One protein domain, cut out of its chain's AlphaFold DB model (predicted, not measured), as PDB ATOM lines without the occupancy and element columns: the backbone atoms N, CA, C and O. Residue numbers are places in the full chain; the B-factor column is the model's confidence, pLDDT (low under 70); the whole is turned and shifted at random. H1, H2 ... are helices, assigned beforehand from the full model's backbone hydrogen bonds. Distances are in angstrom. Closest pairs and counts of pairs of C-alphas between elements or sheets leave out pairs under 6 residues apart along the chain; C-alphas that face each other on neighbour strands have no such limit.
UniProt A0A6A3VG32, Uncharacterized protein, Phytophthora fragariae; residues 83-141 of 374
ATOM      1  N   ALA A  83     141.548 187.892 170.756       79.69
ATOM      2  CA  ALA A  83     140.628 188.034 169.627       79.69
ATOM      3  C   ALA A  83     141.364 188.369 168.314       79.69
ATOM      4  O   ALA A  83     141.048 187.818 167.254       79.69
ATOM      5  N   SER A  84     142.383 189.234 168.371       79.62
ATOM      6  CA  SER A  84     143.238 189.558 167.220       79.62
ATOM      7  C   SER A  84     144.007 188.330 166.714       79.62
ATOM      8  O   SER A  84     144.013 188.039 165.512       79.62
ATOM      9  N   ALA A  85     144.578 187.537 167.628       79.62
ATOM     10  CA  ALA A  85     145.280 186.301 167.294       79.62
ATOM     11  C   ALA A  85     144.349 185.256 166.648       79.62
ATOM     12  O   ALA A  85     144.727 184.617 165.658       79.62
ATOM     13  N   MET A  86     143.114 185.114 167.146       85.00
ATOM     14  CA  MET A  86     142.109 184.224 166.552       85.00
ATOM     15  C   MET A  86     141.724 184.661 165.134       85.00
ATOM     16  O   MET A  86     141.708 183.827 164.225       85.00
ATOM     17  N   LYS A  87     141.502 185.964 164.906       85.25
ATOM     18  CA  LYS A  87     141.221 186.509 163.564       85.25
ATOM     19  C   LYS A  87     142.370 186.241 162.587       85.25
ATOM     20  O   LYS A  87     142.129 185.804 161.460       85.25
ATOM     21  N   ALA A  88     143.620 186.436 163.013       82.69
ATOM     22  CA  ALA A  88     144.795 186.140 162.190       82.69
ATOM     23  C   ALA A  88     144.889 184.643 161.837       82.69
ATOM     24  O   ALA A  88     145.110 184.284 160.677       82.69
ATOM     25  N   LYS A  89     144.645 183.758 162.813       86.94
ATOM     26  CA  LYS A  89     144.629 182.301 162.612       86.94
ATOM     27  C   LYS A  89     143.521 181.864 161.648       86.94
ATOM     28  O   LYS A  89     143.785 181.059 160.754       86.94
ATOM     29  N   ALA A  90     142.315 182.419 161.786       88.88
ATOM     30  CA  ALA A  90     141.199 182.158 160.880       88.88
ATOM     31  C   ALA A  90     141.529 182.590 159.442       88.88
ATOM     32  O   ALA A  90     141.339 181.812 158.508       88.88
ATOM     33  N   LYS A  91     142.121 183.780 159.260       90.62
ATOM     34  CA  LYS A  91     142.538 184.288 157.941       90.62
ATOM     35  C   LYS A  91     143.543 183.355 157.249       90.62
ATOM     36  O   LYS A  91     143.352 183.025 156.079       90.62
ATOM     37  N   ILE A  92     144.566 182.890 157.971       90.94
ATOM     38  CA  ILE A  92     145.568 181.929 157.466       90.94
ATOM     39  C   ILE A  92     144.901 180.621 157.025       90.94
ATOM     40  O   ILE A  92     145.179 180.126 155.934       90.94
ATOM     41  N   ASN A  93     144.001 180.069 157.846       91.19
ATOM     42  CA  ASN A  93     143.306 178.826 157.519       91.19
ATOM     43  C   ASN A  93     142.404 178.984 156.285       91.19
ATOM     44  O   ASN A  93     142.429 178.124 155.409       91.19
ATOM     45  N   ILE A  94     141.669 180.095 156.162       92.69
ATOM     46  CA  ILE A  94     140.839 180.379 154.981       92.69
ATOM     47  C   ILE A  94     141.700 180.440 153.713       92.69
ATOM     48  O   ILE A  94     141.340 179.847 152.698       92.69
ATOM     49  N   MET A  95     142.851 181.119 153.759       93.94
ATOM     50  CA  MET A  95     143.777 181.182 152.620       93.94
ATOM     51  C   MET A  95     144.302 179.794 152.224       93.94
ATOM     52  O   MET A  95     144.385 179.484 151.036       93.94
ATOM     53  N   LEU A  96     144.601 178.944 153.211       93.06
ATOM     54  CA  LEU A  96     145.102 177.583 153.006       93.06
ATOM     55  C   LEU A  96     144.028 176.642 152.431       93.06
ATOM     56  O   LEU A  96     144.329 175.786 151.593       93.06
ATOM     57  N   VAL A  97     142.777 176.780 152.885       91.12
ATOM     58  CA  VAL A  97     141.615 176.038 152.365       91.12
ATOM     59  C   VAL A  97     141.318 176.458 150.929       91.12
ATOM     60  O   VAL A  97     141.108 175.601 150.083       91.12
ATOM     61  N   ARG A  98     141.411 177.756 150.628       91.69
ATOM     62  CA  ARG A  98     141.252 178.296 149.269       91.69
ATOM     63  C   ARG A  98     142.451 178.044 148.345       91.69
ATOM     64  O   ARG A  98     142.446 178.535 147.222       91.69
ATOM     65  N   GLY A  99     143.487 177.340 148.811       90.19
ATOM     66  CA  GLY A  99     144.640 176.962 147.990       90.19
ATOM     67  C   GLY A  99     145.457 178.145 147.465       90.19
ATOM     68  O   GLY A  99     145.971 178.086 146.353       90.19
ATOM     69  N   PHE A 100     145.563 179.244 148.219       93.50
ATOM     70  CA  PHE A 100     146.328 180.409 147.761       93.50
ATOM     71  C   PHE A 100     147.809 180.047 147.588       93.50
ATOM     72  O   PHE A 100     148.421 179.473 148.481       93.50
ATOM     73  N   SER A 101     148.432 180.414 146.469       92.44
ATOM     74  CA  SER A 101     149.885 180.258 146.353       92.44
ATOM     75  C   SER A 101     150.605 181.171 147.360       92.44
ATOM     76  O   SER A 101     150.045 182.200 147.759       92.44
ATOM     77  N   PRO A 102     151.848 180.852 147.760       93.19
ATOM     78  CA  PRO A 102     152.661 181.738 148.591       93.19
ATOM     79  C   PRO A 102     152.746 183.172 148.050       93.19
ATOM     80  O   PRO A 102     152.540 184.116 148.805       93.19
ATOM     81  N   ALA A 103     152.909 183.348 146.735       91.25
ATOM     82  CA  ALA A 103     152.894 184.665 146.097       91.25
ATOM     83  C   ALA A 103     151.549 185.402 146.282       91.25
ATOM     84  O   ALA A 103     151.512 186.568 146.674       91.25
ATOM     85  N   LYS A 104     150.416 184.712 146.084       93.25
ATOM     86  CA  LYS A 104     149.076 185.297 146.287       93.25
ATOM     87  C   LYS A 104     148.811 185.630 147.759       93.25
ATOM     88  O   LYS A 104     148.141 186.615 148.071       93.25
ATOM     89  N   ALA A 105     149.330 184.810 148.668       93.38
ATOM     90  CA  ALA A 105     149.239 185.022 150.106       93.38
ATOM     91  C   ALA A 105     150.038 186.245 150.569       93.38
ATOM     92  O   ALA A 105     149.532 187.021 151.377       93.38
ATOM     93  N   LEU A 106     151.235 186.437 150.015       93.50
ATOM     94  CA  LEU A 106     152.104 187.585 150.263       93.50
ATOM     95  C   LEU A 106     151.401 188.899 149.876       93.50
ATOM     96  O   LEU A 106     151.295 189.802 150.706       93.50
ATOM     97  N   LEU A 107     150.773 188.946 148.694       92.56
ATOM     98  CA  LEU A 107     149.950 190.085 148.257       92.56
ATOM     99  C   LEU A 107     148.739 190.327 149.175       92.56
ATOM    100  O   LEU A 107     148.460 191.457 149.568       92.56
ATOM    101  N   LYS A 108     148.017 189.268 149.568       93.12
ATOM    102  CA  LYS A 108     146.806 189.389 150.407       93.12
ATOM    103  C   LYS A 108     147.099 189.792 151.857       93.12
ATOM    104  O   LYS A 108     146.214 190.306 152.554       93.12
ATOM    105  N   LEU A 109     148.304 189.497 152.335       90.81
ATOM    106  CA  LEU A 109     148.802 189.914 153.643       90.81
ATOM    107  C   LEU A 109     149.565 191.245 153.580       90.81
ATOM    108  O   LEU A 109     149.943 191.747 154.638       90.81
ATOM    109  N   SER A 110     149.724 191.821 152.383       91.69
ATOM    110  CA  SER A 110     150.453 193.070 152.140       91.69
ATOM    111  C   SER A 110     151.854 193.029 152.752       91.69
ATOM    112  O   SER A 110     152.250 193.950 153.456       91.69
ATOM    113  N   VAL A 111     152.557 191.912 152.546       92.31
ATOM    114  CA  VAL A 111     153.923 191.708 153.035       92.31
ATOM    115  C   VAL A 111     154.882 192.087 151.917       92.31
ATOM    116  O   VAL A 111     154.948 191.399 150.908       92.31
ATOM    117  N   THR A 112     155.610 193.179 152.083       88.50
ATOM    118  CA  THR A 112     156.654 193.655 151.165       88.50
ATOM    119  C   THR A 112     158.045 193.584 151.803       88.50
ATOM    120  O   THR A 112     159.055 193.585 151.093       88.50
ATOM    121  N   SER A 113     158.117 193.498 153.132       89.62
ATOM    122  CA  SER A 113     159.338 193.478 153.936       89.62
ATOM    123  C   SER A 113     159.256 192.426 155.045       89.62
ATOM    124  O   SER A 113     158.177 192.059 155.509       89.62
ATOM    125  N   LEU A 114     160.412 191.954 155.516       91.25
ATOM    126  CA  LEU A 114     160.498 191.015 156.640       91.25
ATOM    127  C   LEU A 114     160.194 191.722 157.969       91.25
ATOM    128  O   LEU A 114     159.781 191.081 158.934       91.25
ATOM    129  N   LYS A 115     160.340 193.055 158.002       91.38
ATOM    130  CA  LYS A 115     159.964 193.911 159.140       91.38
ATOM    131  C   LYS A 115     158.459 194.181 159.225       91.38
ATOM    132  O   LYS A 115     158.004 194.777 160.201       91.38
ATOM    133  N   ASP A 116     157.672 193.761 158.235       91.12
ATOM    134  CA  ASP A 116     156.236 194.014 158.252       91.12
ATOM    135  C   ASP A 116     155.557 193.261 159.394       91.12
ATOM    136  O   ASP A 116     155.767 192.063 159.596       91.12
ATOM    137  N   LYS A 117     154.613 193.925 160.068       90.69
ATOM    138  CA  LYS A 117     153.788 193.314 161.129       90.69
ATOM    139  C   LYS A 117     153.085 192.017 160.696       90.69
ATOM    140  O   LYS A 117     152.742 191.179 161.529       90.69
ATOM    141  N   ASN A 118     152.859 191.846 159.391       92.62
ATOM    142  CA  ASN A 118     152.201 190.680 158.811       92.62
ATOM    143  C   ASN A 118     153.174 189.578 158.357       92.62
ATOM    144  O   ASN A 118     152.703 188.481 158.047       92.62
ATOM    145  N   PHE A 119     154.493 189.812 158.352       93.19
ATOM    146  CA  PHE A 119     155.474 188.820 157.905       93.19
ATOM    147  C   PHE A 119     155.416 187.542 158.750       93.19
ATOM    148  O   PHE A 119     155.333 186.448 158.203       93.19
ATOM    149  N   ASN A 120     155.314 187.655 160.078       92.50
ATOM    150  CA  ASN A 120     155.173 186.488 160.961       92.50
ATOM    151  C   ASN A 120     153.915 185.654 160.655       92.50
ATOM    152  O   ASN A 120     153.937 184.423 160.732       92.50
ATOM    153  N   ASN A 121     152.815 186.308 160.269       92.75
ATOM    154  CA  ASN A 121     151.602 185.613 159.838       92.75
ATOM    155  C   ASN A 121     151.814 184.908 158.493       92.75
ATOM    156  O   ASN A 121     151.350 183.780 158.316       92.75
ATOM    157  N   PHE A 122     152.551 185.535 157.574       94.88
ATOM    158  CA  PHE A 122     152.941 184.927 156.307       94.88
ATOM    159  C   PHE A 122     153.895 183.739 156.498       94.88
ATOM    160  O   PHE A 122     153.653 182.684 155.926       94.88
ATOM    161  N   ALA A 123     154.909 183.839 157.356       93.56
ATOM    162  CA  ALA A 123     155.833 182.741 157.638       93.56
ATOM    163  C   ALA A 123     155.102 181.515 158.216       93.56
ATOM    164  O   ALA A 123     155.309 180.384 157.771       93.56
ATOM    165  N   ARG A 124     154.159 181.739 159.143       94.00
ATOM    166  CA  ARG A 124     153.275 180.681 159.665       94.00
ATOM    167  C   ARG A 124     152.380 180.084 158.582       94.00
ATOM    168  O   ARG A 124     152.162 178.873 158.569       94.00
ATOM    169  N   TYR A 125     151.840 180.919 157.694       94.94
ATOM    170  CA  TYR A 125     151.084 180.459 156.532       94.94
ATOM    171  C   TYR A 125     151.947 179.579 155.620       94.94
ATOM    172  O   TYR A 125     151.514 178.495 155.242       94.94
ATOM    173  N   TYR A 126     153.168 180.017 155.324       94.81
ATOM    174  CA  TYR A 126     154.097 179.341 154.428       94.81
ATOM    175  C   TYR A 126     154.475 177.946 154.930       94.81
ATOM    176  O   TYR A 126     154.343 176.971 154.195       94.81
ATOM    177  N   ALA A 127     154.827 177.828 156.214       94.00
ATOM    178  CA  ALA A 127     155.123 176.538 156.838       94.00
ATOM    179  C   ALA A 127     153.933 175.562 156.746       94.00
ATOM    180  O   ALA A 127     154.102 174.397 156.393       94.00
ATOM    181  N   LYS A 128     152.706 176.047 156.993       93.88
ATOM    182  CA  LYS A 128     151.487 175.237 156.832       93.88
ATOM    183  C   LYS A 128     151.211 174.868 155.377       93.88
ATOM    184  O   LYS A 128     150.700 173.783 155.117       93.88
ATOM    185  N   TYR A 129     151.507 175.769 154.445       94.00
ATOM    186  CA  TYR A 129     151.334 175.527 153.019       94.00
ATOM    187  C   TYR A 129     152.254 174.399 152.543       94.00
ATOM    188  O   TYR A 129     151.768 173.469 151.906       94.00
ATOM    189  N   LEU A 130     153.536 174.427 152.918       93.06
ATOM    190  CA  LEU A 130     154.488 173.361 152.587       93.06
ATOM    191  C   LEU A 130     154.087 172.014 153.202       93.06
ATOM    192  O   LEU A 130     154.129 171.000 152.516       93.06
ATOM    193  N   ALA A 131     153.621 172.009 154.455       91.88
ATOM    194  CA  ALA A 131     153.146 170.788 155.109       91.88
ATOM    195  C   ALA A 131     151.886 170.199 154.446       91.88
ATOM    196  O   ALA A 131     151.711 168.985 154.422       91.88
ATOM    197  N   LYS A 132     150.997 171.050 153.915       92.00
ATOM    198  CA  LYS A 132     149.765 170.614 153.241       92.00
ATOM    199  C   LYS A 132     150.000 170.174 151.793       92.00
ATOM    200  O   LYS A 132     149.265 169.325 151.303       92.00
ATOM    201  N   TYR A 133     150.981 170.761 151.107       90.69
ATOM    202  CA  TYR A 133     151.266 170.509 149.691       90.69
ATOM    203  C   TYR A 133     152.737 170.102 149.475       90.69
ATOM    204  O   TYR A 133     153.480 170.844 148.826       90.69
ATOM    205  N   PRO A 134     153.172 168.932 149.987       88.62
ATOM    206  CA  PRO A 134     154.569 168.501 149.912       88.62
ATOM    207  C   PRO A 134     155.051 168.315 148.468       88.62
ATOM    208  O   PRO A 134     156.181 168.669 148.151       88.62
ATOM    209  N   GLU A 135     154.181 167.865 147.563       89.88
ATOM    210  CA  GLU A 135     154.521 167.687 146.142       89.88
ATOM    211  C   GLU A 135     154.908 168.996 145.445       89.88
ATOM    212  O   GLU A 135     155.682 168.998 144.493       89.88
ATOM    213  N   LYS A 136     154.405 170.135 145.936       85.69
ATOM    214  CA  LYS A 136     154.735 171.464 145.399       85.69
ATOM    215  C   LYS A 136     155.975 172.065 146.058       85.69
ATOM    216  O   LYS A 136     156.494 173.057 145.550       85.69
ATOM    217  N   ALA A 137     156.441 171.496 147.170       80.38
ATOM    218  CA  ALA A 137     157.543 172.043 147.954       80.38
ATOM    219  C   ALA A 137     158.864 172.070 147.172       80.38
ATOM    220  O   ALA A 137     159.634 173.006 147.342       80.38
ATOM    221  N   SER A 138     159.092 171.107 146.272       82.25
ATOM    222  CA  SER A 138     160.290 171.047 145.418       82.25
ATOM    223  C   SER A 138     160.418 172.241 144.462       82.25
ATOM    224  O   SER A 138     161.525 172.676 144.166       82.25
ATOM    225  N   SER A 139     159.290 172.787 144.001       86.44
ATOM    226  CA  SER A 139     159.231 173.951 143.102       86.44
ATOM    227  C   SER A 139     159.214 175.305 143.821       86.44
ATOM    228  O   SER A 139     159.231 176.350 143.172       86.44
ATOM    229  N   LEU A 140     159.122 175.304 145.152       88.44
ATOM    230  CA  LEU A 140     158.952 176.510 145.953       88.44
ATOM    231  C   LEU A 140     160.235 176.865 146.711       88.44
ATOM    232  O   LEU A 140     161.044 175.988 147.007       88.44
ATOM    233  N   PRO A 141     160.424 178.145 147.070       90.19
ATOM    234  CA  PRO A 141     161.576 178.548 147.864       90.19
ATOM    235  C   PRO A 141     161.651 177.805 149.209       90.19
ATOM    236  O   PRO A 141     160.634 177.518 149.836       90.19
TER     237      PRO A 141
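What this domain is: This is residues 83 to 141 of the 374 residues of an uncharacterized protein of Phytophthora fragariae (UniProt A0A6A3VG32). Three helices stand with their centres in a triangle: the two longer ones, H1 and H3, run the same way and pack on each other at a slant, while the short H2 also packs on H3 and makes a hairpin with it. The single-turn helix H4 lies just past the last residue of H3, at the opposite end of the longest axis from the first residues of H1. The printed part has 59 residues with four named helices, in the order H1, H2, H3, H4, and no named strand; the class is all helix. It is compact, with a radius of gyration of the C-alphas of 11.2 A and spans of 33 by 23 by 14 A.

Where its parts are: H1 holds residues 83 to 97 and is 21.0 A long, from C-alpha 83 at (140.628, 188.034, 169.627). H2 follows with residues 102 to 108. H3, residues 119 to 132, is 19.6 A long and begins at C-alpha 119 at (155.474, 188.820, 157.905). H4 holds residues 134 to 137 and ends at C-alpha 137 at (157.543, 172.043, 147.954).

How they stand to each other: H1 and H3 touch, closest at the C-alphas of Ile 92 and Tyr 125, 5.8 A apart, and run the same way at a steep tilt of 39 degrees. H2 and H3, a helical hairpin, touch with the C-alphas of Pro 102 and Tyr 126 closest at 6.5 A; they run opposite ways at a steep tilt of 39 degrees. H1 and H2 are close but not clearly touching, with the C-alphas of Met 95 and Ala 105 closest at 7.1 A. H3 and H4 are also close but not clearly touching, closest at the C-alphas of Leu 130 and Ala 137, 5.7 A apart. H4 is apart from H1 and H2. In H1, H2 and H3 every O i to N i+4 pair is within hydrogen-bond range; H4 is too short for such a pair.

The domain as a whole: The two C-alphas farthest apart, those of Ala 83 and Ser 138, are 35.5 A apart. The printed part has no cut. The links H1 to H2 and H3 to H4 are tight, and the 10 residues between H2 and H3 make a short link. Mean pLDDT of the printed part is 90.4, and no printed residue is under 70.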